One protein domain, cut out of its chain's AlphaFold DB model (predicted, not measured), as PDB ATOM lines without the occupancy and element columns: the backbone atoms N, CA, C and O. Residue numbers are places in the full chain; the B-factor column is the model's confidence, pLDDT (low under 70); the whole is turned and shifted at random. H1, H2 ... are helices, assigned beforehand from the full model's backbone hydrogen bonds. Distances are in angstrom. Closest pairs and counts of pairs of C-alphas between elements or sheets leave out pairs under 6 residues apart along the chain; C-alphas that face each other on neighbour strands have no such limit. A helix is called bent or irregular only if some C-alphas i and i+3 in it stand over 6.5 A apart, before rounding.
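This is residues 97 to 165, 174 to 201, 215 to 297 and 338 to 361 of the 685 residues of the protein "E3 ubiquitin-protein ligase MYCBP2" of Araneus ventricosus (UniProt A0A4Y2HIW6). Four helices make an up-and-down bundle, each running against the one before it, with H1 and H3 side by side over H2 and H4. H6 of the hairpin H5-H6 packs on H3 and H4, H8 packs on H3, short H7 packs on H5, and residues 260 to 266 stick out. The printed part has 204 residues with eight named helices, H1 to H8, and no named strand. It is all helix and compact, with a radius of gyration of the C-alphas of 18.1 A and spans of 56 by 45 by 30 A.

H1, residues 101 to 127, touches H2, residues 134 to 161, in a helical hairpin; their closest C-alphas, Leu 111 and Cys 147, are 5.6 A apart. H3, residues 176 to 194, touches H1 at a shallow tilt of 11 degrees, the same way; the closest C-alphas, Pro 101 and Leu 178, are 5.7 A apart. H4, residues 215 to 241, touches H2, closest at C-alphas 155 and 233, 5.3 A. H4 is irregular, with C-alphas 236 and 239 7.8 A apart. H5, residues 245 to 258, and H6, residues 272 to 281, form a helical hairpin, closest at C-alphas 255 and 274, 6.1 A. H6 touches H4 at residues 231 to 238 alone, closest at C-alphas 235 and 280, 4.9 A. H7, residues 288 to 291, touches H5, closest at C-alphas 245 and 291, 4.6 A. H8, residues 340 to 352, touches H3 at residues 176 to 183 alone, closest at C-alphas 179 and 342, 5.1 A. Every O i to N i+4 pair is within hydrogen-bond range in H1, H2, H3, H5, H6 and H8, and 21 of 23 are in H4; H7 is too short for one.

H1 begins at C-alpha 101 (14.224, -59.115, -40.784) and is 38.7 A long; H2 is 41.1 A, H3 27.0 A and H4 36.0 A. H8 ends at C-alpha 352 (15.979, -39.885, -50.952).

The farthest C-alphas, Val 134 and Glu 297, are 60.2 A apart. Cuts leave C-alpha gaps of 16.4 A from 165 to 174, 13.2 A from 201 to 215 and 31.8 A from 297 to 338. The link from H5 to H6 is long. Mean pLDDT of the printed part is 86.1; 27 residues are under 70, among them 260 to 270.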
ATOM      1  N   ARG A  97      18.091 -62.818 -28.616       76.56
ATOM      2  CA  ARG A  97      18.942 -61.966 -29.464       76.56
ATOM      3  C   ARG A  97      19.065 -62.404 -30.918       76.56
ATOM      4  O   ARG A  97      19.756 -61.741 -31.687       76.56
ATOM      5  N   THR A  98      18.394 -63.480 -31.323       83.62
ATOM      6  CA  THR A  98      18.289 -63.826 -32.745       83.62
ATOM      7  C   THR A  98      17.459 -62.765 -33.453       83.62
ATOM      8  O   THR A  98      16.246 -62.684 -33.261       83.62
ATOM      9  N   VAL A  99      18.108 -61.968 -34.302       86.69
ATOM     10  CA  VAL A  99      17.419 -60.942 -35.086       86.69
ATOM     11  C   VAL A  99      17.172 -61.436 -36.504       86.69
ATOM     12  O   VAL A  99      18.104 -61.696 -37.264       86.69
ATOM     13  N   THR A 100      15.898 -61.524 -36.879       89.94
ATOM     14  CA  THR A 100      15.468 -61.755 -38.262       89.94
ATOM     15  C   THR A 100      14.833 -60.485 -38.834       89.94
ATOM     16  O   THR A 100      14.249 -59.703 -38.074       89.94
ATOM     17  N   PRO A 101      14.884 -60.264 -40.163       91.81
ATOM     18  CA  PRO A 101      14.224 -59.115 -40.784       91.81
ATOM     19  C   PRO A 101      12.728 -59.022 -40.447       91.81
ATOM     20  O   PRO A 101      12.226 -57.933 -40.185       91.81
ATOM     21  N   ASP A 102      12.026 -60.157 -40.379       92.19
ATOM     22  CA  ASP A 102      10.586 -60.198 -40.099       92.19
ATOM     23  C   ASP A 102      10.252 -59.837 -38.646       92.19
ATOM     24  O   ASP A 102       9.284 -59.110 -38.401       92.19
ATOM     25  N   CYS A 103      11.069 -60.287 -37.684       88.75
ATOM     26  CA  CYS A 103      10.935 -59.891 -36.279       88.75
ATOM     27  C   CYS A 103      11.158 -58.381 -36.134       88.75
ATOM     28  O   CYS A 103      10.358 -57.682 -35.510       88.75
ATOM     29  N   PHE A 104      12.200 -57.865 -36.785       91.00
ATOM     30  CA  PHE A 104      12.581 -56.462 -36.700       91.00
ATOM     31  C   PHE A 104      11.529 -55.540 -37.347       91.00
ATOM     32  O   PHE A 104      11.120 -54.545 -36.751       91.00
ATOM     33  N   GLN A 105      10.989 -55.921 -38.511       94.12
ATOM     34  CA  GLN A 105       9.881 -55.213 -39.166       94.12
ATOM     35  C   GLN A 105       8.571 -55.289 -38.372       94.12
ATOM     36  O   GLN A 105       7.822 -54.312 -38.331       94.12
ATOM     37  N   SER A 106       8.276 -56.421 -37.731       95.44
ATOM     38  CA  SER A 106       7.100 -56.555 -36.857       95.44
ATOM     39  C   SER A 106       7.183 -55.609 -35.661       95.44
ATOM     40  O   SER A 106       6.223 -54.893 -35.380       95.44
ATOM     41  N   LEU A 107       8.352 -55.542 -35.018       95.56
ATOM     42  CA  LEU A 107       8.617 -54.634 -33.904       95.56
ATOM     43  C   LEU A 107       8.473 -53.165 -34.322       95.56
ATOM     44  O   LEU A 107       7.843 -52.368 -33.632       95.56
ATOM     45  N   LEU A 108       8.989 -52.823 -35.501       96.06
ATOM     46  CA  LEU A 108       8.884 -51.481 -36.059       96.06
ATOM     47  C   LEU A 108       7.433 -51.081 -36.366       96.06
ATOM     48  O   LEU A 108       7.029 -49.952 -36.093       96.06
ATOM     49  N   LYS A 109       6.628 -51.999 -36.917       97.50
ATOM     50  CA  LYS A 109       5.190 -51.774 -37.144       97.50
ATOM     51  C   LYS A 109       4.438 -51.568 -35.832       97.50
ATOM     52  O   LYS A 109       3.602 -50.668 -35.769       97.50
ATOM     53  N   LEU A 110       4.754 -52.357 -34.802       98.25
ATOM     54  CA  LEU A 110       4.154 -52.222 -33.476       98.25
ATOM     55  C   LEU A 110       4.479 -50.860 -32.856       98.25
ATOM     56  O   LEU A 110       3.558 -50.175 -32.422       98.25
ATOM     57  N   LEU A 111       5.745 -50.429 -32.895       98.44
ATOM     58  CA  LEU A 111       6.152 -49.115 -32.390       98.44
ATOM     59  C   LEU A 111       5.469 -47.971 -33.150       98.44
ATOM     60  O   LEU A 111       4.974 -47.037 -32.526       98.44
ATOM     61  N   ARG A 112       5.392 -48.045 -34.488       98.06
ATOM     62  CA  ARG A 112       4.682 -47.038 -35.302       98.06
ATOM     63  C   ARG A 112       3.225 -46.902 -34.886       98.06
ATOM     64  O   ARG A 112       2.763 -45.786 -34.671       98.06
ATOM     65  N   TRP A 113       2.521 -48.027 -34.786       98.19
ATOM     66  CA  TRP A 113       1.124 -48.046 -34.367       98.19
ATOM     67  C   TRP A 113       0.971 -47.507 -32.942       98.19
ATOM     68  O   TRP A 113       0.183 -46.590 -32.731       98.19
ATOM     69  N   ALA A 114       1.765 -48.012 -31.995       98.38
ATOM     70  CA  ALA A 114       1.673 -47.631 -30.591       98.38
ATOM     71  C   ALA A 114       1.924 -46.132 -30.402       98.38
ATOM     72  O   ALA A 114       1.143 -45.465 -29.730       98.38
ATOM     73  N   TRP A 115       2.938 -45.577 -31.072       97.81
ATOM     74  CA  TRP A 115       3.223 -44.146 -31.036       97.81
ATOM     75  C   TRP A 115       2.098 -43.311 -31.655       97.81
ATOM     76  O   TRP A 115       1.660 -42.330 -31.061       97.81
ATOM     77  N   GLN A 116       1.584 -43.691 -32.827       96.81
ATOM     78  CA  GLN A 116       0.477 -42.969 -33.466       96.81
ATOM     79  C   GLN A 116      -0.795 -42.991 -32.609       96.81
ATOM     80  O   GLN A 116      -1.439 -41.954 -32.450       96.81
ATOM     81  N   SER A 117      -1.129 -44.143 -32.025       97.06
ATOM     82  CA  SER A 117      -2.258 -44.293 -31.105       97.06
ATOM     83  C   SER A 117      -2.054 -43.505 -29.813       97.06
ATOM     84  O   SER A 117      -2.981 -42.825 -29.376       97.06
ATOM     85  N   PHE A 118      -0.845 -43.534 -29.242       96.50
ATOM     86  CA  PHE A 118      -0.498 -42.746 -28.061       96.50
ATOM     87  C   PHE A 118      -0.659 -41.254 -28.341       96.50
ATOM     88  O   PHE A 118      -1.345 -40.572 -27.591       96.50
ATOM     89  N   LYS A 119      -0.099 -40.752 -29.449       92.88
ATOM     90  CA  LYS A 119      -0.220 -39.342 -29.844       92.88
ATOM     91  C   LYS A 119      -1.669 -38.903 -30.005       92.88
ATOM     92  O   LYS A 119      -2.039 -37.851 -29.495       92.88
ATOM     93  N   ALA A 120      -2.479 -39.694 -30.708       92.06
ATOM     94  CA  ALA A 120      -3.892 -39.385 -30.905       92.06
ATOM     95  C   ALA A 120      -4.627 -39.294 -29.557       92.06
ATOM     96  O   ALA A 120      -5.233 -38.265 -29.260       92.06
ATOM     97  N   GLY A 121      -4.480 -40.316 -28.706       91.38
ATOM     98  CA  GLY A 121      -5.099 -40.332 -27.382       91.38
ATOM     99  C   GLY A 121      -4.576 -39.226 -26.461       91.38
ATOM    100  O   GLY A 121      -5.362 -38.593 -25.761       91.38
ATOM    101  N   TYR A 122      -3.273 -38.933 -26.489       89.69
ATOM    102  CA  TYR A 122      -2.657 -37.848 -25.724       89.69
ATOM    103  C   TYR A 122      -3.248 -36.492 -26.121       89.69
ATOM    104  O   TYR A 122      -3.700 -35.753 -25.249       89.69
ATOM    105  N   CYS A 123      -3.314 -36.187 -27.422       87.44
ATOM    106  CA  CYS A 123      -3.871 -34.932 -27.928       87.44
ATOM    107  C   CYS A 123      -5.355 -34.767 -27.575       87.44
ATOM    108  O   CYS A 123      -5.753 -33.698 -27.117       87.44
ATOM    109  N   GLU A 124      -6.166 -35.815 -27.736       86.44
ATOM    110  CA  GLU A 124      -7.582 -35.795 -27.342       86.44
ATOM    111  C   GLU A 124      -7.754 -35.552 -25.837       86.44
ATOM    112  O   GLU A 124      -8.625 -34.793 -25.412       86.44
ATOM    113  N   THR A 125      -6.891 -36.170 -25.029       84.56
ATOM    114  CA  THR A 125      -6.973 -36.124 -23.568       84.56
ATOM    115  C   THR A 125      -6.470 -34.797 -22.998       84.56
ATOM    116  O   THR A 125      -7.049 -34.290 -22.039       84.56
ATOM    117  N   ILE A 126      -5.413 -34.216 -23.574       80.19
ATOM    118  CA  ILE A 126      -4.809 -32.970 -23.083       80.19
ATOM    119  C   ILE A 126      -5.553 -31.714 -23.554       80.19
ATOM    120  O   ILE A 126      -5.585 -30.723 -22.830       80.19
ATOM    121  N   LEU A 127      -6.171 -31.751 -24.741       76.94
ATOM    122  CA  LEU A 127      -6.991 -30.655 -25.276       76.94
ATOM    123  C   LEU A 127      -8.464 -30.757 -24.848       76.94
ATOM    124  O   LEU A 127      -9.236 -29.811 -25.020       76.94
ATOM    125  N   GLY A 128      -8.873 -31.903 -24.301       71.88
ATOM    126  CA  GLY A 128     -10.223 -32.142 -23.814       71.88
ATOM    127  C   GLY A 128     -10.558 -31.290 -22.587       71.88
ATOM    128  O   GLY A 128      -9.839 -31.289 -21.594       71.88
ATOM    129  N   SER A 129     -11.702 -30.595 -22.615       59.66
ATOM    130  CA  SER A 129     -12.192 -29.815 -21.462       59.66
ATOM    131  C   SER A 129     -12.803 -30.689 -20.352       59.66
ATOM    132  O   SER A 129     -13.018 -30.208 -19.239       59.66
ATOM    133  N   ALA A 130     -13.105 -31.959 -20.644       65.06
ATOM    134  CA  ALA A 130     -13.702 -32.908 -19.708       65.06
ATOM    135  C   ALA A 130     -12.636 -33.798 -19.054       65.06
ATOM    136  O   ALA A 130     -11.632 -34.131 -19.679       65.06
ATOM    137  N   MET A 131     -12.884 -34.230 -17.812       63.88
ATOM    138  CA  MET A 131     -12.020 -35.207 -17.147       63.88
ATOM    139  C   MET A 131     -11.900 -36.475 -18.007       63.88
ATOM    140  O   MET A 131     -12.934 -37.051 -18.362       63.88
ATOM    141  N   PRO A 132     -10.675 -36.931 -18.318       67.19
ATOM    142  CA  PRO A 132     -10.469 -38.151 -19.083       67.19
ATOM    143  C   PRO A 132     -11.146 -39.345 -18.420       67.19
ATOM    144  O   PRO A 132     -11.068 -39.514 -17.200       67.19
ATOM    145  N   ALA A 133     -11.782 -40.203 -19.217       73.94
ATOM    146  CA  ALA A 133     -12.257 -41.481 -18.710       73.94
ATOM    147  C   ALA A 133     -11.057 -42.276 -18.165       73.94
ATOM    148  O   ALA A 133     -10.033 -42.381 -18.834       73.94
ATOM    149  N   VAL A 134     -11.191 -42.874 -16.976       82.06
ATOM    150  CA  VAL A 134     -10.123 -43.683 -16.347       82.06
ATOM    151  C   VAL A 134      -9.582 -44.755 -17.305       82.06
ATOM    152  O   VAL A 134      -8.383 -45.008 -17.333       82.06
ATOM    153  N   ALA A 135     -10.449 -45.328 -18.145       84.31
ATOM    154  CA  ALA A 135     -10.061 -46.283 -19.181       84.31
ATOM    155  C   ALA A 135      -9.063 -45.702 -20.202       84.31
ATOM    156  O   ALA A 135      -8.084 -46.366 -20.524       84.31
ATOM    157  N   ALA A 136      -9.254 -44.453 -20.645       86.00
ATOM    158  CA  ALA A 136      -8.359 -43.804 -21.603       86.00
ATOM    159  C   ALA A 136      -6.953 -43.583 -21.018       86.00
ATOM    160  O   ALA A 136      -5.960 -43.749 -21.718       86.00
ATOM    161  N   LEU A 137      -6.854 -43.270 -19.721       87.94
ATOM    162  CA  LEU A 137      -5.561 -43.119 -19.042       87.94
ATOM    163  C   LEU A 137      -4.808 -44.449 -18.924       87.94
ATOM    164  O   LEU A 137      -3.599 -44.476 -19.134       87.94
ATOM    165  N   ILE A 138      -5.519 -45.540 -18.627       89.75
ATOM    166  CA  ILE A 138      -4.940 -46.892 -18.582       89.75
ATOM    167  C   ILE A 138      -4.484 -47.329 -19.980       89.75
ATOM    168  O   ILE A 138      -3.443 -47.966 -20.126       89.75
ATOM    169  N   ASP A 139      -5.241 -46.994 -21.024       92.94
ATOM    170  CA  ASP A 139      -4.845 -47.312 -22.394       92.94
ATOM    171  C   ASP A 139      -3.602 -46.515 -22.826       92.94
ATOM    172  O   ASP A 139      -2.718 -47.081 -23.468       92.94
ATOM    173  N   LEU A 140      -3.469 -45.252 -22.407       94.31
ATOM    174  CA  LEU A 140      -2.252 -44.463 -22.625       94.31
ATOM    175  C   LEU A 140      -1.041 -45.011 -21.858       94.31
ATOM    176  O   LEU A 140       0.041 -45.073 -22.432       94.31
ATOM    177  N   GLU A 141      -1.221 -45.466 -20.616       95.19
ATOM    178  CA  GLU A 141      -0.173 -46.146 -19.836       95.19
ATOM    179  C   GLU A 141       0.305 -47.428 -20.539       95.19
ATOM    180  O   GLU A 141       1.497 -47.677 -20.686       95.19
ATOM    181  N   ARG A 142      -0.625 -48.233 -21.070       97.19
ATOM    182  CA  ARG A 142      -0.277 -49.433 -21.849       97.19
ATOM    183  C   ARG A 142       0.479 -49.091 -23.127       97.19
ATOM    184  O   ARG A 142       1.412 -49.803 -23.492       97.19
ATOM    185  N   LEU A 143       0.063 -48.039 -23.831       98.12
ATOM    186  CA  LEU A 143       0.724 -47.590 -25.055       98.12
ATOM    187  C   LEU A 143       2.129 -47.045 -24.775       98.12
ATOM    188  O   LEU A 143       3.036 -47.320 -25.561       98.12
ATOM    189  N   GLU A 144       2.320 -46.343 -23.657       97.62
ATOM    190  CA  GLU A 144       3.634 -45.925 -23.160       97.62
ATOM    191  C   GLU A 144       4.541 -47.138 -22.939       97.62
ATOM    192  O   GLU A 144       5.597 -47.217 -23.569       97.62
ATOM    193  N   TYR A 145       4.073 -48.141 -22.188       98.00
ATOM    194  CA  TYR A 145       4.815 -49.381 -21.954       98.00
ATOM    195  C   TYR A 145       5.179 -50.121 -23.253       98.00
ATOM    196  O   TYR A 145       6.286 -50.648 -23.398       98.00
ATOM    197  N   ILE A 146       4.258 -50.183 -24.223       98.44
ATOM    198  CA  ILE A 146       4.524 -50.813 -25.526       98.44
ATOM    199  C   ILE A 146       5.599 -50.028 -26.284       98.44
ATOM    200  O   ILE A 146       6.510 -50.645 -26.839       98.44
ATOM    201  N   CYS A 147       5.520 -48.694 -26.307       98.56
ATOM    202  CA  CYS A 147       6.514 -47.854 -26.974       98.56
ATOM    203  C   CYS A 147       7.906 -48.051 -26.366       98.56
ATOM    204  O   CYS A 147       8.847 -48.359 -27.102       98.56
ATOM    205  N   THR A 148       8.031 -47.937 -25.042       98.31
ATOM    206  CA  THR A 148       9.313 -48.074 -24.335       98.31
ATOM    207  C   THR A 148       9.900 -49.476 -24.494       98.31
ATOM    208  O   THR A 148      11.068 -49.622 -24.852       98.31
ATOM    209  N   SER A 149       9.077 -50.523 -24.379       97.75
ATOM    210  CA  SER A 149       9.507 -51.909 -24.619       97.75
ATOM    211  C   SER A 149      10.008 -52.133 -26.050       97.75
ATOM    212  O   SER A 149      11.014 -52.814 -26.262       97.75
ATOM    213  N   CYS A 150       9.327 -51.558 -27.049       98.12
ATOM    214  CA  CYS A 150       9.760 -51.671 -28.438       98.12
ATOM    215  C   CYS A 150      11.104 -50.978 -28.668       98.12
ATOM    216  O   CYS A 150      11.992 -51.568 -29.280       98.12
ATOM    217  N   LEU A 151      11.264 -49.752 -28.165       98.38
ATOM    218  CA  LEU A 151      12.505 -48.981 -28.255       98.38
ATOM    219  C   LEU A 151      13.678 -49.738 -27.614       98.38
ATOM    220  O   LEU A 151      14.714 -49.927 -28.255       98.38
ATOM    221  N   HIS A 152      13.467 -50.297 -26.423       95.94
ATOM    222  CA  HIS A 152      14.465 -51.097 -25.722       95.94
ATOM    223  C   HIS A 152      14.900 -52.343 -26.516       95.94
ATOM    224  O   HIS A 152      16.088 -52.660 -26.614       95.94
ATOM    225  N   LEU A 153      13.952 -53.058 -27.128       94.81
ATOM    226  CA  LEU A 153      14.267 -54.215 -27.970       94.81
ATOM    227  C   LEU A 153      15.006 -53.807 -29.252       94.81
ATOM    228  O   LEU A 153      15.976 -54.467 -29.628       94.81
ATOM    229  N   LEU A 154      14.611 -52.700 -29.893       96.19
ATOM    230  CA  LEU A 154      15.318 -52.151 -31.055       96.19
ATOM    231  C   LEU A 154      16.769 -51.797 -30.697       96.19
ATOM    232  O   LEU A 154      17.681 -52.154 -31.446       96.19
ATOM    233  N   LYS A 155      16.995 -51.177 -29.528       95.44
ATOM    234  CA  LYS A 155      18.330 -50.886 -28.981       95.44
ATOM    235  C   LYS A 155      19.187 -52.145 -28.880       95.44
ATOM    236  O   LYS A 155      20.328 -52.146 -29.346       95.44
ATOM    237  N   ILE A 156      18.647 -53.221 -28.301       92.62
ATOM    238  CA  ILE A 156      19.354 -54.503 -28.161       92.62
ATOM    239  C   ILE A 156      19.659 -55.102 -29.538       92.62
ATOM    240  O   ILE A 156      20.799 -55.479 -29.800       92.62
ATOM    241  N   TYR A 157      18.665 -55.166 -30.425       93.19
ATOM    242  CA  TYR A 157      18.804 -55.805 -31.734       93.19
ATOM    243  C   TYR A 157      19.828 -55.099 -32.616       93.19
ATOM    244  O   TYR A 157      20.705 -55.754 -33.174       93.19
ATOM    245  N   ILE A 158      19.785 -53.768 -32.696       94.44
ATOM    246  CA  ILE A 158      20.754 -52.999 -33.487       94.44
ATOM    247  C   ILE A 158      22.174 -53.229 -32.974       94.44
ATOM    248  O   ILE A 158      23.078 -53.444 -33.777       94.44
ATOM    249  N   ASN A 159      22.374 -53.226 -31.654       92.12
ATOM    250  CA  ASN A 159      23.696 -53.417 -31.058       92.12
ATOM    251  C   ASN A 159      24.202 -54.866 -31.124       92.12
ATOM    252  O   ASN A 159      25.411 -55.080 -31.051       92.12
ATOM    253  N   GLU A 160      23.324 -55.857 -31.294       89.50
ATOM    254  CA  GLU A 160      23.743 -57.237 -31.573       89.50
ATOM    255  C   GLU A 160      24.152 -57.410 -33.049       89.50
ATOM    256  O   GLU A 160      25.153 -58.069 -33.333       89.50
ATOM    257  N   ILE A 161      23.434 -56.780 -33.993       90.81
ATOM    258  CA  ILE A 161      23.773 -56.827 -35.430       90.81
ATOM    259  C   ILE A 161      25.047 -56.016 -35.711       90.81
ATOM    260  O   ILE A 161      25.962 -56.508 -36.378       90.81
ATOM    261  N   TYR A 162      25.117 -54.795 -35.173       90.94
ATOM    262  CA  TYR A 162      26.177 -53.808 -35.386       90.94
ATOM    263  C   TYR A 162      26.800 -53.376 -34.043       90.94
ATOM    264  O   TYR A 162      26.479 -52.304 -33.534       90.94
ATOM    265  N   PRO A 163      27.683 -54.182 -33.426       88.44
ATOM    266  CA  PRO A 163      28.249 -53.879 -32.110       88.44
ATOM    267  C   PRO A 163      29.306 -52.760 -32.112       88.44
ATOM    268  O   PRO A 163      30.166 -52.671 -32.994       88.44
ATOM    269  N   ILE A 164      29.314 -51.956 -31.042       75.50
ATOM    270  CA  ILE A 164      30.368 -50.974 -30.733       75.50
ATOM    271  C   ILE A 164      31.526 -51.709 -30.028       75.50
ATOM    272  O   ILE A 164      31.382 -52.177 -28.903       75.50
ATOM    273  N   GLY A 165      32.685 -51.849 -30.677       62.75
ATOM    274  CA  GLY A 165      33.856 -52.526 -30.092       62.75
ATOM    275  C   GLY A 165      35.111 -52.473 -30.973       62.75
ATOM    276  O   GLY A 165      35.029 -52.016 -32.113       62.75
ATOM    277  N   GLU A 174      27.013 -58.916 -43.244       88.00
ATOM    278  CA  GLU A 174      25.960 -57.917 -43.389       88.00
ATOM    279  C   GLU A 174      24.800 -58.476 -44.216       88.00
ATOM    280  O   GLU A 174      24.981 -58.982 -45.324       88.00
ATOM    281  N   VAL A 175      23.589 -58.357 -43.676       91.62
ATOM    282  CA  VAL A 175      22.351 -58.717 -44.368       91.62
ATOM    283  C   VAL A 175      21.684 -57.418 -44.833       91.62
ATOM    284  O   VAL A 175      21.227 -56.656 -43.980       91.62
ATOM    285  N   PRO A 176      21.559 -57.152 -46.150       93.69
ATOM    286  CA  PRO A 176      21.025 -55.880 -46.659       93.69
ATOM    287  C   PRO A 176      19.644 -55.513 -46.106       93.69
ATOM    288  O   PRO A 176      19.410 -54.374 -45.718       93.69
ATOM    289  N   LYS A 177      18.748 -56.498 -45.960       94.69
ATOM    290  CA  LYS A 177      17.418 -56.281 -45.365       94.69
ATOM    291  C   LYS A 177      17.478 -55.795 -43.914       94.69
ATOM    292  O   LYS A 177      16.600 -55.054 -43.491       94.69
ATOM    293  N   LEU A 178      18.480 -56.215 -43.134       94.44
ATOM    294  CA  LEU A 178      18.658 -55.718 -41.766       94.44
ATOM    295  C   LEU A 178      19.158 -54.270 -41.773       94.44
ATOM    296  O   LEU A 178      18.666 -53.477 -40.977       94.44
ATOM    297  N   ALA A 179      20.048 -53.904 -42.703       95.25
ATOM    298  CA  ALA A 179      20.469 -52.514 -42.895       95.25
ATOM    299  C   ALA A 179      19.283 -51.600 -43.260       95.25
ATOM    300  O   ALA A 179      19.131 -50.530 -42.672       95.25
ATOM    301  N   GLU A 180      18.388 -52.054 -44.146       95.00
ATOM    302  CA  GLU A 180      17.143 -51.337 -44.472       95.00
ATOM    303  C   GLU A 180      16.263 -51.132 -43.233       95.00
ATOM    304  O   GLU A 180      15.770 -50.031 -42.995       95.00
ATOM    305  N   CYS A 181      16.118 -52.164 -42.395       96.06
ATOM    306  CA  CYS A 181      15.376 -52.036 -41.144       96.06
ATOM    307  C   CYS A 181      16.026 -51.015 -40.196       96.06
ATOM    308  O   CYS A 181      15.308 -50.230 -39.586       96.06
ATOM    309  N   VAL A 182      17.361 -50.981 -40.081       96.56
ATOM    310  CA  VAL A 182      18.069 -49.964 -39.280       96.56
ATOM    311  C   VAL A 182      17.795 -48.557 -39.812       96.56
ATOM    312  O   VAL A 182      17.523 -47.650 -39.026       96.56
ATOM    313  N   ALA A 183      17.807 -48.373 -41.134       95.25
ATOM    314  CA  ALA A 183      17.475 -47.094 -41.753       95.25
ATOM    315  C   ALA A 183      16.014 -46.682 -41.490       95.25
ATOM    316  O   ALA A 183      15.746 -45.515 -41.201       95.25
ATOM    317  N   ASP A 184      15.072 -47.630 -41.524       95.81
ATOM    318  CA  ASP A 184      13.667 -47.370 -41.206       95.81
ATOM    319  C   ASP A 184      13.432 -47.089 -39.707       95.81
ATOM    320  O   ASP A 184      12.552 -46.292 -39.366       95.81
ATOM    321  N   VAL A 185      14.207 -47.721 -38.814       97.31
ATOM    322  CA  VAL A 185      14.217 -47.414 -37.373       97.31
ATOM    323  C   VAL A 185      14.730 -45.995 -37.155       97.31
ATOM    324  O   VAL A 185      14.056 -45.220 -36.481       97.31
ATOM    325  N   ARG A 186      15.863 -45.620 -37.771       96.31
ATOM    326  CA  ARG A 186      16.400 -44.248 -37.720       96.31
ATOM    327  C   ARG A 186      15.324 -43.229 -38.096       96.31
ATOM    328  O   ARG A 186      15.086 -42.302 -37.328       96.31
ATOM    329  N   ALA A 187      14.646 -43.431 -39.228       94.94
ATOM    330  CA  ALA A 187      13.595 -42.529 -39.697       94.94
ATOM    331  C   ALA A 187      12.407 -42.438 -38.717       94.94
ATOM    332  O   ALA A 187      11.868 -41.356 -38.490       94.94
ATOM    333  N   LEU A 188      12.004 -43.555 -38.100       96.44
ATOM    334  CA  LEU A 188      10.926 -43.547 -37.110       96.44
ATOM    335  C   LEU A 188      11.316 -42.823 -35.818       96.44
ATOM    336  O   LEU A 188      10.523 -42.042 -35.303       96.44
ATOM    337  N   LEU A 189      12.516 -43.064 -35.289       97.38
ATOM    338  CA  LEU A 189      12.985 -42.385 -34.079       97.38
ATOM    339  C   LEU A 189      13.155 -40.884 -34.326       97.38
ATOM    340  O   LEU A 189      12.749 -40.084 -33.490       97.38
ATOM    341  N   GLN A 190      13.672 -40.495 -35.497       93.81
ATOM    342  CA  GLN A 190      13.700 -39.092 -35.920       93.81
ATOM    343  C   GLN A 190      12.301 -38.480 -35.924       93.81
ATOM    344  O   GLN A 190      12.114 -37.397 -35.381       93.81
ATOM    345  N   HIS A 191      11.312 -39.183 -36.476       92.81
ATOM    346  CA  HIS A 191       9.918 -38.747 -36.448       92.81
ATOM    347  C   HIS A 191       9.372 -38.607 -35.016       92.81
ATOM    348  O   HIS A 191       8.771 -37.585 -34.709       92.81
ATOM    349  N   ILE A 192       9.595 -39.584 -34.127       94.94
ATOM    350  CA  ILE A 192       9.159 -39.516 -32.715       94.94
ATOM    351  C   ILE A 192       9.790 -38.308 -32.003       94.94
ATOM    352  O   ILE A 192       9.095 -37.575 -31.312       94.94
ATOM    353  N   LEU A 193      11.092 -38.075 -32.196       93.06
ATOM    354  CA  LEU A 193      11.831 -36.975 -31.560       93.06
ATOM    355  C   LEU A 193      11.553 -35.599 -32.188       93.06
ATOM    356  O   LEU A 193      11.865 -34.574 -31.585       93.06
ATOM    357  N   SER A 194      11.004 -35.556 -33.401       88.75
ATOM    358  CA  SER A 194      10.660 -34.302 -34.090       88.75
ATOM    359  C   SER A 194       9.180 -33.947 -33.954       88.75
ATOM    360  O   SER A 194       8.775 -32.841 -34.318       88.75
ATOM    361  N   ASP A 195       8.363 -34.880 -33.463       87.38
ATOM    362  CA  ASP A 195       6.937 -34.675 -33.256       87.38
ATOM    363  C   ASP A 195       6.702 -33.592 -32.198       87.38
ATOM    364  O   ASP A 195       7.147 -33.679 -31.055       87.38
ATOM    365  N   ARG A 196       5.945 -32.571 -32.593       80.88
ATOM    366  CA  ARG A 196       5.545 -31.462 -31.734       80.88
ATOM    367  C   ARG A 196       4.207 -31.801 -31.073       80.88
ATOM    368  O   ARG A 196       3.171 -31.757 -31.734       80.88
ATOM    369  N   LEU A 197       4.225 -32.135 -29.781       81.31
ATOM    370  CA  LEU A 197       3.025 -32.405 -28.979       81.31
ATOM    371  C   LEU A 197       2.733 -31.299 -27.948       81.31
ATOM    372  O   LEU A 197       3.671 -30.740 -27.384       81.31
ATOM    373  N   PRO A 198       1.453 -30.993 -27.650       75.31
ATOM    374  CA  PRO A 198       1.097 -29.958 -26.682       75.31
ATOM    375  C   PRO A 198       1.748 -30.189 -25.312       75.31
ATOM    376  O   PRO A 198       1.617 -31.265 -24.722       75.31
ATOM    377  N   SER A 199       2.414 -29.159 -24.789       64.94
ATOM    378  CA  SER A 199       2.898 -29.138 -23.406       64.94
ATOM    379  C   SER A 199       1.762 -28.725 -22.466       64.94
ATOM    380  O   SER A 199       0.925 -27.893 -22.816       64.94
ATOM    381  N   ALA A 200       1.735 -29.266 -21.245       54.09
ATOM    382  CA  ALA A 200       0.714 -28.987 -20.226       54.09
ATOM    383  C   ALA A 200       0.599 -27.504 -19.801       54.09
ATOM    384  O   ALA A 200      -0.280 -27.155 -19.017       54.09
ATOM    385  N   GLN A 201       1.459 -26.617 -20.309       48.47
ATOM    386  CA  GLN A 201       1.432 -25.178 -20.038       48.47
ATOM    387  C   GLN A 201       0.432 -24.378 -20.891       48.47
ATOM    388  O   GLN A 201       0.537 -23.150 -20.945       48.47
ATOM    389  N   THR A 215      -4.236 -34.933 -13.713       75.75
ATOM    390  CA  THR A 215      -4.139 -35.892 -14.829       75.75
ATOM    391  C   THR A 215      -3.200 -35.437 -15.958       75.75
ATOM    392  O   THR A 215      -2.528 -36.256 -16.574       75.75
ATOM    393  N   SER A 216      -3.095 -34.126 -16.183       77.75
ATOM    394  CA  SER A 216      -2.145 -33.513 -17.114       77.75
ATOM    395  C   SER A 216      -0.675 -33.820 -16.782       77.75
ATOM    396  O   SER A 216       0.085 -34.170 -17.679       77.75
ATOM    397  N   ALA A 217      -0.279 -33.789 -15.506       81.88
ATOM    398  CA  ALA A 217       1.073 -34.150 -15.079       81.88
ATOM    399  C   ALA A 217       1.395 -35.630 -15.353       81.88
ATOM    400  O   ALA A 217       2.503 -35.950 -15.770       81.88
ATOM    401  N   LEU A 218       0.422 -36.535 -15.177       86.12
ATOM    402  CA  LEU A 218       0.593 -37.956 -15.512       86.12
ATOM    403  C   LEU A 218       0.798 -38.166 -17.018       86.12
ATOM    404  O   LEU A 218       1.684 -38.914 -17.415       86.12
ATOM    405  N   LEU A 219       0.020 -37.474 -17.852       87.69
ATOM    406  CA  LEU A 219       0.159 -37.541 -19.309       87.69
ATOM    407  C   LEU A 219       1.533 -37.047 -19.771       87.69
ATOM    408  O   LEU A 219       2.161 -37.686 -20.614       87.69
ATOM    409  N   VAL A 220       2.009 -35.938 -19.197       86.12
ATOM    410  CA  VAL A 220       3.356 -35.416 -19.468       86.12
ATOM    411  C   VAL A 220       4.424 -36.430 -19.063       86.12
ATOM    412  O   VAL A 220       5.354 -36.645 -19.833       86.12
ATOM    413  N   ASN A 221       4.268 -37.110 -17.924       89.56
ATOM    414  CA  ASN A 221       5.207 -38.152 -17.504       89.56
ATOM    415  C   ASN A 221       5.261 -39.319 -18.502       89.56
ATOM    416  O   ASN A 221       6.352 -39.786 -18.818       89.56
ATOM    417  N   TYR A 222       4.115 -39.770 -19.029       93.50
ATOM    418  CA  TYR A 222       4.091 -40.824 -20.051       93.50
ATOM    419  C   TYR A 222       4.787 -40.385 -21.338       93.50
ATOM    420  O   TYR A 222       5.609 -41.120 -21.880       93.50
ATOM    421  N   LEU A 223       4.506 -39.168 -21.811       92.94
ATOM    422  CA  LEU A 223       5.181 -38.622 -22.984       92.94
ATOM    423  C   LEU A 223       6.698 -38.519 -22.756       92.94
ATOM    424  O   LEU A 223       7.480 -38.945 -23.605       92.94
ATOM    425  N   GLN A 224       7.115 -38.004 -21.598       91.25
ATOM    426  CA  GLN A 224       8.522 -37.872 -21.237       91.25
ATOM    427  C   GLN A 224       9.223 -39.235 -21.167       91.25
ATOM    428  O   GLN A 224      10.345 -39.348 -21.648       91.25
ATOM    429  N   ALA A 225       8.569 -40.273 -20.635       95.00
ATOM    430  CA  ALA A 225       9.117 -41.630 -20.594       95.00
ATOM    431  C   ALA A 225       9.395 -42.183 -22.004       95.00
ATOM    432  O   ALA A 225      10.486 -42.693 -22.263       95.00
ATOM    433  N   ILE A 226       8.455 -42.007 -22.944       97.00
ATOM    434  CA  ILE A 226       8.643 -42.428 -24.342       97.00
ATOM    435  C   ILE A 226       9.779 -41.638 -25.002       97.00
ATOM    436  O   ILE A 226      10.633 -42.229 -25.665       97.00
ATOM    437  N   LEU A 227       9.798 -40.310 -24.841       95.19
ATOM    438  CA  LEU A 227      10.823 -39.453 -25.442       95.19
ATOM    439  C   LEU A 227      12.219 -39.737 -24.873       95.19
ATOM    440  O   LEU A 227      13.188 -39.731 -25.633       95.19
ATOM    441  N   GLU A 228      12.336 -40.028 -23.575       94.94
ATOM    442  CA  GLU A 228      13.611 -40.364 -22.939       94.94
ATOM    443  C   GLU A 228      14.121 -41.743 -23.378       94.94
ATOM    444  O   GLU A 228      15.275 -41.858 -23.780       94.94
ATOM    445  N   GLU A 229      13.270 -42.777 -23.424       97.88
ATOM    446  CA  GLU A 229      13.682 -44.091 -23.947       97.88
ATOM    447  C   GLU A 229      14.035 -44.010 -25.447       97.88
ATOM    448  O   GLU A 229      14.959 -44.678 -25.922       97.88
ATOM    449  N   CYS A 230      13.339 -43.155 -26.207       98.12
ATOM    450  CA  CYS A 230      13.637 -42.893 -27.616       98.12
ATOM    451  C   CYS A 230      14.995 -42.198 -27.779       98.12
ATOM    452  O   CYS A 230      15.796 -42.600 -28.623       98.12
ATOM    453  N   HIS A 231      15.286 -41.208 -26.929       96.62
ATOM    454  CA  HIS A 231      16.583 -40.543 -26.850       96.62
ATOM    455  C   HIS A 231      17.700 -41.548 -26.533       96.62
ATOM    456  O   HIS A 231      18.652 -41.666 -27.299       96.62
ATOM    457  N   GLU A 232      17.555 -42.345 -25.474       96.88
ATOM    458  CA  GLU A 232      18.544 -43.350 -25.063       96.88
ATOM    459  C   GLU A 232      18.770 -44.444 -26.113       96.88
ATOM    460  O   GLU A 232      19.895 -44.914 -26.324       96.88
ATOM    461  N   THR A 233      17.705 -44.851 -26.807       97.88
ATOM    462  CA  THR A 233      17.803 -45.761 -27.953       97.88
ATOM    463  C   THR A 233      18.562 -45.103 -29.099       97.88
ATOM    464  O   THR A 233      19.443 -45.729 -29.688       97.88
ATOM    465  N   PHE A 234      18.280 -43.829 -29.389       97.62
ATOM    466  CA  PHE A 234      18.964 -43.085 -30.440       97.62
ATOM    467  C   PHE A 234      20.465 -42.956 -30.180       97.62
ATOM    468  O   PHE A 234      21.263 -43.296 -31.054       97.62
ATOM    469  N   LEU A 235      20.850 -42.557 -28.964       95.38
ATOM    470  CA  LEU A 235      22.246 -42.440 -28.536       95.38
ATOM    471  C   LEU A 235      22.982 -43.778 -28.656       95.38
ATOM    472  O   LEU A 235      24.058 -43.857 -29.249       95.38
ATOM    473  N   SER A 236      22.378 -44.851 -28.145       95.31
ATOM    474  CA  SER A 236      22.985 -46.185 -28.147       95.31
ATOM    475  C   SER A 236      23.110 -46.811 -29.538       95.31
ATOM    476  O   SER A 236      23.816 -47.809 -29.682       95.31
ATOM    477  N   CYS A 237      22.404 -46.286 -30.539       96.50
ATOM    478  CA  CYS A 237      22.394 -46.799 -31.907       96.50
ATOM    479  C   CYS A 237      22.972 -45.803 -32.921       96.50
ATOM    480  O   CYS A 237      22.969 -46.078 -34.124       96.50
ATOM    481  N   TYR A 238      23.500 -44.662 -32.465       96.00
ATOM    482  CA  TYR A 238      23.946 -43.574 -33.334       96.00
ATOM    483  C   TYR A 238      25.049 -43.994 -34.316       96.00
ATOM    484  O   TYR A 238      25.074 -43.541 -35.458       96.00
ATOM    485  N   HIS A 239      25.930 -44.917 -33.921       92.50
ATOM    486  CA  HIS A 239      26.962 -45.491 -34.794       92.50
ATOM    487  C   HIS A 239      26.388 -46.309 -35.955       92.50
ATOM    488  O   HIS A 239      27.037 -46.404 -36.989       92.50
ATOM    489  N   ALA A 240      25.202 -46.900 -35.800       94.75
ATOM    490  CA  ALA A 240      24.518 -47.629 -36.863       94.75
ATOM    491  C   ALA A 240      23.605 -46.707 -37.689       94.75
ATOM    492  O   ALA A 240      23.421 -46.921 -38.885       94.75
ATOM    493  N   PHE A 241      23.062 -45.654 -37.071       95.75
ATOM    494  CA  PHE A 241      22.246 -44.643 -37.750       95.75
ATOM    495  C   PHE A 241      23.068 -43.681 -38.603       95.75
ATOM    496  O   PHE A 241      22.605 -43.257 -39.657       95.75
ATOM    497  N   TYR A 242      24.287 -43.360 -38.173       93.75
ATOM    498  CA  TYR A 242      25.231 -42.504 -38.885       93.75
ATOM    499  C   TYR A 242      26.605 -43.189 -38.936       93.75
ATOM    500  O   TYR A 242      27.539 -42.791 -38.232       93.75
ATOM    501  N   PRO A 243      26.755 -44.244 -39.754       91.56
ATOM    502  CA  PRO A 243      27.937 -45.106 -39.751       91.56
ATOM    503  C   PRO A 243      29.217 -44.464 -40.303       91.56
ATOM    504  O   PRO A 243      30.299 -44.983 -40.042       91.56
ATOM    505  N   SER A 244      29.132 -43.323 -40.995       89.19
ATOM    506  CA  SER A 244      30.291 -42.586 -41.520       89.19
ATOM    507  C   SER A 244      30.391 -41.170 -40.950       89.19
ATOM    508  O   SER A 244      29.391 -40.593 -40.514       89.19
ATOM    509  N   SER A 245      31.595 -40.597 -40.970       87.56
ATOM    510  CA  SER A 245      31.837 -39.207 -40.554       87.56
ATOM    511  C   SER A 245      31.037 -38.210 -41.403       87.56
ATOM    512  O   SER A 245      30.399 -37.303 -40.871       87.56
ATOM    513  N   GLN A 246      30.935 -38.459 -42.713       86.50
ATOM    514  CA  GLN A 246      30.137 -37.641 -43.631       86.50
ATOM    515  C   GLN A 246      28.640 -37.632 -43.285       86.50
ATOM    516  O   GLN A 246      28.003 -36.581 -43.348       86.50
ATOM    517  N   LEU A 247      28.065 -38.786 -42.929       90.56
ATOM    518  CA  LEU A 247      26.657 -38.880 -42.534       90.56
ATOM    519  C   LEU A 247      26.400 -38.133 -41.224       90.56
ATOM    520  O   LEU A 247      25.423 -37.392 -41.134       90.56
ATOM    521  N   LYS A 248      27.293 -38.284 -40.235       92.38
ATOM    522  CA  LYS A 248      27.223 -37.547 -38.962       92.38
ATOM    523  C   LYS A 248      27.236 -36.034 -39.194       92.38
ATOM    524  O   LYS A 248      26.383 -35.326 -38.663       92.38
ATOM    525  N   TRP A 249      28.159 -35.557 -40.034       89.50
ATOM    526  CA  TRP A 249      28.269 -34.146 -40.402       89.50
ATOM    527  C   TRP A 249      27.006 -33.622 -41.091       89.50
ATOM    528  O   TRP A 249      26.414 -32.647 -40.634       89.50
ATOM    529  N   ARG A 250      26.545 -34.301 -42.148       87.62
ATOM    530  CA  ARG A 250      25.331 -33.908 -42.883       87.62
ATOM    531  C   ARG A 250      24.104 -33.869 -41.978       87.62
ATOM    532  O   ARG A 250      23.355 -32.901 -42.033       87.62
ATOM    533  N   GLY A 251      23.928 -34.886 -41.133       89.06
ATOM    534  CA  GLY A 251      22.805 -34.964 -40.202       89.06
ATOM    535  C   GLY A 251      22.777 -33.817 -39.189       89.06
ATOM    536  O   GLY A 251      21.706 -33.295 -38.898       89.06
ATOM    537  N   LEU A 252      23.940 -33.389 -38.686       92.19
ATOM    538  CA  LEU A 252      24.037 -32.222 -37.806       92.19
ATOM    539  C   LEU A 252      23.666 -30.926 -38.542       92.19
ATOM    540  O   LEU A 252      22.861 -30.143 -38.038       92.19
ATOM    541  N   CYS A 253      24.239 -30.704 -39.729       89.50
ATOM    542  CA  CYS A 253      23.991 -29.496 -40.516       89.50
ATOM    543  C   CYS A 253      22.513 -29.349 -40.896       89.50
ATOM    544  O   CYS A 253      21.952 -28.269 -40.743       89.50
ATOM    545  N   ASP A 254      21.872 -30.430 -41.341       86.88
ATOM    546  CA  ASP A 254      20.461 -30.439 -41.744       86.88
ATOM    547  C   ASP A 254      19.525 -30.002 -40.598       86.88
ATOM    548  O   ASP A 254      18.662 -29.136 -40.763       86.88
ATOM    549  N   LEU A 255      19.765 -30.511 -39.387       89.31
ATOM    550  CA  LEU A 255      18.981 -30.145 -38.204       89.31
ATOM    551  C   LEU A 255      19.232 -28.701 -37.746       89.31
ATOM    552  O   LEU A 255      18.298 -27.995 -37.373       89.31
ATOM    553  N   LEU A 256      20.479 -28.224 -37.802       88.69
ATOM    554  CA  LEU A 256      20.803 -26.837 -37.443       88.69
ATOM    555  C   LEU A 256      20.259 -25.815 -38.453       88.69
ATOM    556  O   LEU A 256      19.983 -24.671 -38.083       88.69
ATOM    557  N   LEU A 257      20.099 -26.196 -39.722       81.88
ATOM    558  CA  LEU A 257      19.483 -25.346 -40.744       81.88
ATOM    559  C   LEU A 257      17.960 -25.256 -40.591       81.88
ATOM    560  O   LEU A 257      17.372 -24.249 -40.985       81.88
ATOM    561  N   THR A 258      17.327 -26.275 -40.012       76.62
ATOM    562  CA  THR A 258      15.864 -26.376 -39.902       76.62
ATOM    563  C   THR A 258      15.299 -25.865 -38.573       76.62
ATOM    564  O   THR A 258      14.091 -25.648 -38.483       76.62
ATOM    565  N   ILE A 259      16.145 -25.606 -37.567       73.94
ATOM    566  CA  ILE A 259      15.702 -25.241 -36.210       73.94
ATOM    567  C   ILE A 259      14.920 -23.913 -36.130       73.94
ATOM    568  O   ILE A 259      13.960 -23.824 -35.372       73.94
ATOM    569  N   ASP A 260      15.277 -22.917 -36.948       63.06
ATOM    570  CA  ASP A 260      14.716 -21.551 -36.903       63.06
ATOM    571  C   ASP A 260      13.702 -21.263 -38.027       63.06
ATOM    572  O   ASP A 260      13.400 -20.109 -38.335       63.06
ATOM    573  N   VAL A 261      13.193 -22.298 -38.700       60.38
ATOM    574  CA  VAL A 261      12.315 -22.125 -39.865       60.38
ATOM    575  C   VAL A 261      10.925 -21.596 -39.424       60.38
ATOM    576  O   VAL A 261      10.192 -22.329 -38.757       60.38
ATOM    577  N   PRO A 262      10.506 -20.363 -39.807       48.91
ATOM    578  CA  PRO A 262       9.386 -19.637 -39.169       48.91
ATOM    579  C   PRO A 262       7.951 -20.092 -39.501       48.91
ATOM    580  O   PRO A 262       7.004 -19.390 -39.158       48.91
ATOM    581  N   TRP A 263       7.738 -21.199 -40.218       45.41
ATOM    582  CA  TRP A 263       6.425 -21.491 -40.830       45.41
ATOM    583  C   TRP A 263       5.389 -22.159 -39.907       45.41
ATOM    584  O   TRP A 263       4.314 -22.509 -40.389       45.41
ATOM    585  N   VAL A 264       5.661 -22.362 -38.612       44.72
ATOM    586  CA  VAL A 264       4.710 -23.028 -37.700       44.72
ATOM    587  C   VAL A 264       4.715 -22.346 -36.334       44.72
ATOM    588  O   VAL A 264       5.783 -22.115 -35.773       44.72
ATOM    589  N   GLU A 265       3.512 -22.029 -35.849       46.31
ATOM    590  CA  GLU A 265       3.192 -21.260 -34.641       46.31
ATOM    591  C   GLU A 265       4.076 -21.566 -33.419       46.31
ATOM    592  O   GLU A 265       4.491 -22.701 -33.164       46.31
ATOM    593  N   GLU A 266       4.348 -20.500 -32.665       47.16
ATOM    594  CA  GLU A 266       5.073 -20.490 -31.399       47.16
ATOM    595  C   GLU A 266       4.454 -21.490 -30.416       47.16
ATOM    596  O   GLU A 266       3.237 -21.535 -30.272       47.16
ATOM    597  N   THR A 267       5.298 -22.216 -29.677       47.97
ATOM    598  CA  THR A 267       4.968 -23.104 -28.538       47.97
ATOM    599  C   THR A 267       4.788 -24.600 -28.813       47.97
ATOM    600  O   THR A 267       3.797 -25.181 -28.399       47.97
ATOM    601  N   VAL A 268       5.808 -25.284 -29.353       53.03
ATOM    602  CA  VAL A 268       6.034 -26.704 -29.005       53.03
ATOM    603  C   VAL A 268       7.519 -27.089 -29.116       53.03
ATOM    604  O   VAL A 268       8.143 -26.824 -30.143       53.03
ATOM    605  N   GLU A 269       8.068 -27.746 -28.086       56.97
ATOM    606  CA  GLU A 269       9.423 -28.327 -28.051       56.97
ATOM    607  C   GLU A 269       9.622 -29.340 -29.197       56.97
ATOM    608  O   GLU A 269       9.233 -30.502 -29.110       56.97
ATOM    609  N   GLY A 270      10.203 -28.889 -30.310       66.69
ATOM    610  CA  GLY A 270      10.534 -29.716 -31.478       66.69
ATOM    611  C   GLY A 270      12.028 -30.010 -31.613       66.69
ATOM    612  O   GLY A 270      12.478 -30.363 -32.700       66.69
ATOM    613  N   ASP A 271      12.811 -29.803 -30.553       85.94
ATOM    614  CA  ASP A 271      14.276 -29.830 -30.603       85.94
ATOM    615  C   ASP A 271      14.921 -31.101 -30.025       85.94
ATOM    616  O   ASP A 271      16.148 -31.239 -30.051       85.94
ATOM    617  N   HIS A 272      14.113 -32.069 -29.580       91.19
ATOM    618  CA  HIS A 272      14.593 -33.320 -28.989       91.19
ATOM    619  C   HIS A 272      15.526 -34.097 -29.926       91.19
ATOM    620  O   HIS A 272      16.497 -34.698 -29.461       91.19
ATOM    621  N   LEU A 273      15.272 -34.068 -31.240       93.69
ATOM    622  CA  LEU A 273      16.128 -34.742 -32.217       93.69
ATOM    623  C   LEU A 273      17.518 -34.100 -32.304       93.69
ATOM    624  O   LEU A 273      18.524 -34.808 -32.245       93.69
ATOM    625  N   LEU A 274      17.599 -32.770 -32.400       94.12
ATOM    626  CA  LEU A 274      18.890 -32.081 -32.414       94.12
ATOM    627  C   LEU A 274      19.625 -32.280 -31.082       94.12
ATOM    628  O   LEU A 274      20.824 -32.558 -31.083       94.12
ATOM    629  N   ALA A 275      18.906 -32.229 -29.957       94.62
ATOM    630  CA  ALA A 275      19.474 -32.538 -28.652       94.62
ATOM    631  C   ALA A 275      20.052 -33.966 -28.609       94.62
ATOM    632  O   ALA A 275      21.155 -34.153 -28.096       94.62
ATOM    633  N   ALA A 276      19.359 -34.960 -29.178       96.12
ATOM    634  CA  ALA A 276      19.839 -36.340 -29.280       96.12
ATOM    635  C   ALA A 276      21.080 -36.474 -30.172       96.12
ATOM    636  O   ALA A 276      22.027 -37.166 -29.798       96.12
ATOM    637  N   VAL A 277      21.118 -35.789 -31.318       96.12
ATOM    638  CA  VAL A 277      22.283 -35.792 -32.218       96.12
ATOM    639  C   VAL A 277      23.506 -35.166 -31.548       96.12
ATOM    640  O   VAL A 277      24.579 -35.767 -31.578       96.12
ATOM    641  N   LEU A 278      23.355 -34.013 -30.888       96.69
ATOM    642  CA  LEU A 278      24.453 -33.359 -30.167       96.69
ATOM    643  C   LEU A 278      24.989 -34.228 -29.022       96.69
ATOM    644  O   LEU A 278      26.204 -34.383 -28.901       96.69
ATOM    645  N   ALA A 279      24.106 -34.846 -28.232       96.38
ATOM    646  CA  ALA A 279      24.515 -35.775 -27.177       96.38
ATOM    647  C   ALA A 279      25.248 -36.999 -27.742       96.38
ATOM    648  O   ALA A 279      26.298 -37.384 -27.229       96.38
ATOM    649  N   SER A 280      24.736 -37.575 -28.834       95.94
ATOM    650  CA  SER A 280      25.341 -38.747 -29.471       95.94
ATOM    651  C   SER A 280      26.738 -38.453 -30.013       95.94
ATOM    652  O   SER A 280      27.639 -39.273 -29.866       95.94
ATOM    653  N   LEU A 281      26.942 -37.271 -30.603       94.88
ATOM    654  CA  LEU A 281      28.244 -36.822 -31.100       94.88
ATOM    655  C   LEU A 281      29.278 -36.643 -29.980       94.88
ATOM    656  O   LEU A 281      30.466 -36.821 -30.226       94.88
ATOM    657  N   CYS A 282      28.836 -36.356 -28.754       93.12
ATOM    658  CA  CYS A 282      29.702 -36.246 -27.578       93.12
ATOM    659  C   CYS A 282      30.043 -37.602 -26.927       93.12
ATOM    660  O   CYS A 282      30.709 -37.628 -25.891       93.12
ATOM    661  N   ALA A 283      29.584 -38.729 -27.483       87.62
ATOM    662  CA  ALA A 283      29.918 -40.050 -26.962       87.62
ATOM    663  C   ALA A 283      31.430 -40.320 -27.055       87.62
ATOM    664  O   ALA A 283      32.062 -40.034 -28.067       87.62
ATOM    665  N   SER A 284      32.008 -40.974 -26.043       80.06
ATOM    666  CA  SER A 284      33.456 -41.256 -25.969       80.06
ATOM    667  C   SER A 284      34.001 -42.161 -27.085       80.06
ATOM    668  O   SER A 284      35.213 -42.320 -27.223       80.06
ATOM    669  N   SER A 285      33.116 -42.813 -27.842       78.38
ATOM    670  CA  SER A 285      33.441 -43.626 -29.019       78.38
ATOM    671  C   SER A 285      33.626 -42.798 -30.295       78.38
ATOM    672  O   SER A 285      34.098 -43.334 -31.299       78.38
ATOM    673  N   ILE A 286      33.255 -41.516 -30.277       85.19
ATOM    674  CA  ILE A 286      33.370 -40.579 -31.393       85.19
ATOM    675  C   ILE A 286      34.441 -39.550 -31.050       85.19
ATOM    676  O   ILE A 286      34.546 -39.085 -29.921       85.19
ATOM    677  N   ARG A 287      35.252 -39.207 -32.050       86.31
ATOM    678  CA  ARG A 287      36.253 -38.147 -31.962       86.31
ATOM    679  C   ARG A 287      35.862 -37.048 -32.942       86.31
ATOM    680  O   ARG A 287      36.006 -37.220 -34.156       86.31
ATOM    681  N   LEU A 288      35.349 -35.937 -32.421       89.19
ATOM    682  CA  LEU A 288      34.780 -34.839 -33.208       89.19
ATOM    683  C   LEU A 288      35.790 -34.246 -34.189       89.19
ATOM    684  O   LEU A 288      35.454 -33.979 -35.338       89.19
ATOM    685  N   THR A 289      37.044 -34.129 -33.774       85.38
ATOM    686  CA  THR A 289      38.159 -33.648 -34.604       85.38
ATOM    687  C   THR A 289      38.474 -34.522 -35.820       85.38
ATOM    688  O   THR A 289      39.040 -34.020 -36.784       85.38
ATOM    689  N   SER A 290      38.100 -35.805 -35.803       82.06
ATOM    690  CA  SER A 290      38.185 -36.697 -36.972       82.06
ATOM    691  C   SER A 290      36.865 -36.841 -37.733       82.06
ATOM    692  O   SER A 290      36.859 -37.312 -38.862       82.06
ATOM    693  N   THR A 291      35.744 -36.463 -37.116       84.56
ATOM    694  CA  THR A 291      34.403 -36.596 -37.701       84.56
ATOM    695  C   THR A 291      33.952 -35.334 -38.437       84.56
ATOM    696  O   THR A 291      33.195 -35.431 -39.400       84.56
ATOM    697  N   LEU A 292      34.384 -34.156 -37.983       86.12
ATOM    698  CA  LEU A 292      33.906 -32.860 -38.459       86.12
ATOM    699  C   LEU A 292      35.007 -32.119 -39.238       86.12
ATOM    700  O   LEU A 292      36.174 -32.169 -38.845       86.12
ATOM    701  N   PRO A 293      34.660 -31.356 -40.288       83.62
ATOM    702  CA  PRO A 293      35.607 -30.501 -40.997       83.62
ATOM    703  C   PRO A 293      35.863 -29.203 -40.208       83.62
ATOM    704  O   PRO A 293      35.369 -28.135 -40.563       83.62
ATOM    705  N   ILE A 294      36.630 -29.286 -39.115       76.00
ATOM    706  CA  ILE A 294      36.909 -28.165 -38.193       76.00
ATOM    707  C   ILE A 294      37.971 -27.215 -38.776       76.00
ATOM    708  O   ILE A 294      39.013 -26.964 -38.174       76.00
ATOM    709  N   THR A 295      37.741 -26.673 -39.967       72.38
ATOM    710  CA  THR A 295      38.585 -25.612 -40.533       72.38
ATOM    711  C   THR A 295      37.813 -24.305 -40.464       72.38
ATOM    712  O   THR A 295      36.848 -24.104 -41.197       72.38
ATOM    713  N   LEU A 296      38.217 -23.418 -39.556       59.53
ATOM    714  CA  LEU A 296      37.699 -22.054 -39.503       59.53
ATOM    715  C   LEU A 296      38.494 -21.223 -40.520       59.53
ATOM    716  O   LEU A 296      39.699 -21.032 -40.351       59.53
ATOM    717  N   GLU A 297      37.854 -20.790 -41.610       46.22
ATOM    718  CA  GLU A 297      38.508 -19.935 -42.607       46.22
ATOM    719  C   GLU A 297      39.039 -18.641 -41.972       46.22
ATOM    720  O   GLU A 297      38.447 -18.074 -41.049       46.22
ATOM    721  N   ARG A 338      33.780 -50.054 -41.621       74.06
ATOM    722  CA  ARG A 338      33.504 -51.320 -40.919       74.06
ATOM    723  C   ARG A 338      32.260 -52.059 -41.442       74.06
ATOM    724  O   ARG A 338      32.231 -53.284 -41.379       74.06
ATOM    725  N   TYR A 339      31.259 -51.322 -41.927       87.62
ATOM    726  CA  TYR A 339      29.950 -51.837 -42.356       87.62
ATOM    727  C   TYR A 339      29.537 -51.215 -43.703       87.62
ATOM    728  O   TYR A 339      28.719 -50.291 -43.728       87.62
ATOM    729  N   PRO A 340      30.166 -51.617 -44.821       89.69
ATOM    730  CA  PRO A 340      29.928 -51.008 -46.128       89.69
ATOM    731  C   PRO A 340      28.474 -51.114 -46.606       89.69
ATOM    732  O   PRO A 340      27.974 -50.147 -47.179       89.69
ATOM    733  N   VAL A 341      27.773 -52.227 -46.348       93.00
ATOM    734  CA  VAL A 341      26.367 -52.383 -46.769       93.00
ATOM    735  C   VAL A 341      25.464 -51.431 -45.989       93.00
ATOM    736  O   VAL A 341      24.596 -50.782 -46.573       93.00
ATOM    737  N   LEU A 342      25.680 -51.305 -44.676       94.31
ATOM    738  CA  LEU A 342      24.953 -50.339 -43.855       94.31
ATOM    739  C   LEU A 342      25.214 -48.896 -44.304       94.31
ATOM    740  O   LEU A 342      24.270 -48.117 -44.427       94.31
ATOM    741  N   VAL A 343      26.475 -48.539 -44.569       92.69
ATOM    742  CA  VAL A 343      26.846 -47.192 -45.034       92.69
ATOM    743  C   VAL A 343      26.151 -46.849 -46.348       92.69
ATOM    744  O   VAL A 343      25.559 -45.775 -46.450       92.69
ATOM    745  N   ASP A 344      26.181 -47.750 -47.328       92.69
ATOM    746  CA  ASP A 344      25.535 -47.545 -48.628       92.69
ATOM    747  C   ASP A 344      24.007 -47.403 -48.502       92.69
ATOM    748  O   ASP A 344      23.403 -46.472 -49.047       92.69
ATOM    749  N   CYS A 345      23.386 -48.265 -47.690       94.44
ATOM    750  CA  CYS A 345      21.952 -48.227 -47.419       94.44
ATOM    751  C   CYS A 345      21.518 -46.891 -46.792       94.44
ATOM    752  O   CYS A 345      20.574 -46.253 -47.265       94.44
ATOM    753  N   VAL A 346      22.222 -46.435 -45.750       92.69
ATOM    754  CA  VAL A 346      21.891 -45.189 -45.046       92.69
ATOM    755  C   VAL A 346      22.179 -43.957 -45.909       92.69
ATOM    756  O   VAL A 346      21.384 -43.015 -45.882       92.69
ATOM    757  N   ASN A 347      23.252 -43.955 -46.709       90.50
ATOM    758  CA  ASN A 347      23.520 -42.890 -47.684       90.50
ATOM    759  C   ASN A 347      22.381 -42.774 -48.703       90.50
ATOM    760  O   ASN A 347      21.763 -41.717 -48.805       90.50
ATOM    761  N   THR A 348      22.037 -43.881 -49.371       90.81
ATOM    762  CA  THR A 348      20.942 -43.927 -50.355       90.81
ATOM    763  C   THR A 348      19.622 -43.465 -49.740       90.81
ATOM    764  O   THR A 348      18.828 -42.768 -50.376       90.81
ATOM    765  N   ARG A 349      19.360 -43.845 -48.483       88.75
ATOM    766  CA  ARG A 349      18.155 -43.419 -47.772       88.75
ATOM    767  C   ARG A 349      18.159 -41.916 -47.483       88.75
ATOM    768  O   ARG A 349      17.150 -41.267 -47.740       88.75
ATOM    769  N   SER A 350      19.280 -41.378 -47.010       86.62
ATOM    770  CA  SER A 350      19.434 -39.952 -46.689       86.62
ATOM    771  C   SER A 350      19.308 -39.068 -47.937       86.62
ATOM    772  O   SER A 350      18.707 -37.999 -47.880       86.62
ATOM    773  N   GLU A 351      19.806 -39.532 -49.087       84.56
ATOM    774  CA  GLU A 351      19.654 -38.839 -50.375       84.56
ATOM    775  C   GLU A 351      18.189 -38.770 -50.829       84.56
ATOM    776  O   GLU A 351      17.731 -37.732 -51.306       84.56
ATOM    777  N   ARG A 352      17.420 -39.852 -50.636       83.56
ATOM    778  CA  ARG A 352      15.979 -39.885 -50.952       83.56
ATOM    779  C   ARG A 352      15.142 -38.997 -50.036       83.56
ATOM    780  O   ARG A 352      14.099 -38.513 -50.465       83.56
ATOM    781  N   GLU A 353      15.576 -38.813 -48.793       77.56
ATOM    782  CA  GLU A 353      14.923 -37.944 -47.805       77.56
ATOM    783  C   GLU A 353      15.158 -36.450 -48.091       77.56
ATOM    784  O   GLU A 353      14.511 -35.604 -47.483       77.56
ATOM    785  N   GLY A 354      16.014 -36.112 -49.065       65.88
ATOM    786  CA  GLY A 354      16.252 -34.730 -49.482       65.88
ATOM    787  C   GLY A 354      17.181 -33.950 -48.549       65.88
ATOM    788  O   GLY A 354      17.251 -32.728 -48.670       65.88
ATOM    789  N   CYS A 355      17.913 -34.638 -47.663       59.44
ATOM    790  CA  CYS A 355      18.928 -34.063 -46.776       59.44
ATOM    791  C   CYS A 355      20.155 -33.599 -47.581       59.44
ATOM    792  O   CYS A 355      21.220 -34.219 -47.547       59.44
ATOM    793  N   ASN A 356      20.002 -32.500 -48.318       60.00
ATOM    794  CA  ASN A 356      21.071 -31.796 -49.014       60.00
ATOM    795  C   ASN A 356      21.300 -30.444 -48.331       60.00
ATOM    796  O   ASN A 356      20.959 -29.407 -48.911       60.00
ATOM    797  N   PRO A 357      21.869 -30.411 -47.109       57.50
ATOM    798  CA  PRO A 357      22.429 -29.164 -46.632       57.50
ATOM    799  C   PRO A 357      23.465 -28.746 -47.682       57.50
ATOM    800  O   PRO A 357      24.312 -29.551 -48.085       57.50
ATOM    801  N   GLY A 358      23.357 -27.516 -48.189       59.47
ATOM    802  CA  GLY A 358      24.398 -26.928 -49.030       59.47
ATOM    803  C   GLY A 358      25.758 -26.950 -48.314       59.47
ATOM    804  O   GLY A 358      25.866 -27.461 -47.195       59.47
ATOM    805  N   PRO A 359      26.824 -26.400 -48.912       59.91
ATOM    806  CA  PRO A 359      28.091 -26.276 -48.202       59.91
ATOM    807  C   PRO A 359      27.860 -25.494 -46.901       59.91
ATOM    808  O   PRO A 359      27.604 -24.297 -46.938       59.91
ATOM    809  N   CYS A 360      27.890 -26.195 -45.769       77.31
ATOM    810  CA  CYS A 360      27.821 -25.608 -44.442       77.31
ATOM    811  C   CYS A 360      29.234 -25.634 -43.880       77.31
ATOM    812  O   CYS A 360      29.896 -26.675 -43.926       77.31
ATOM    813  N   SER A 361      29.725 -24.492 -43.414       85.69
ATOM    814  CA  SER A 361      31.046 -24.418 -42.791       85.69
ATOM    815  C   SER A 361      30.956 -24.733 -41.298       85.69
ATOM    816  O   SER A 361      29.925 -24.530 -40.657       85.69
TER     817      SER A 361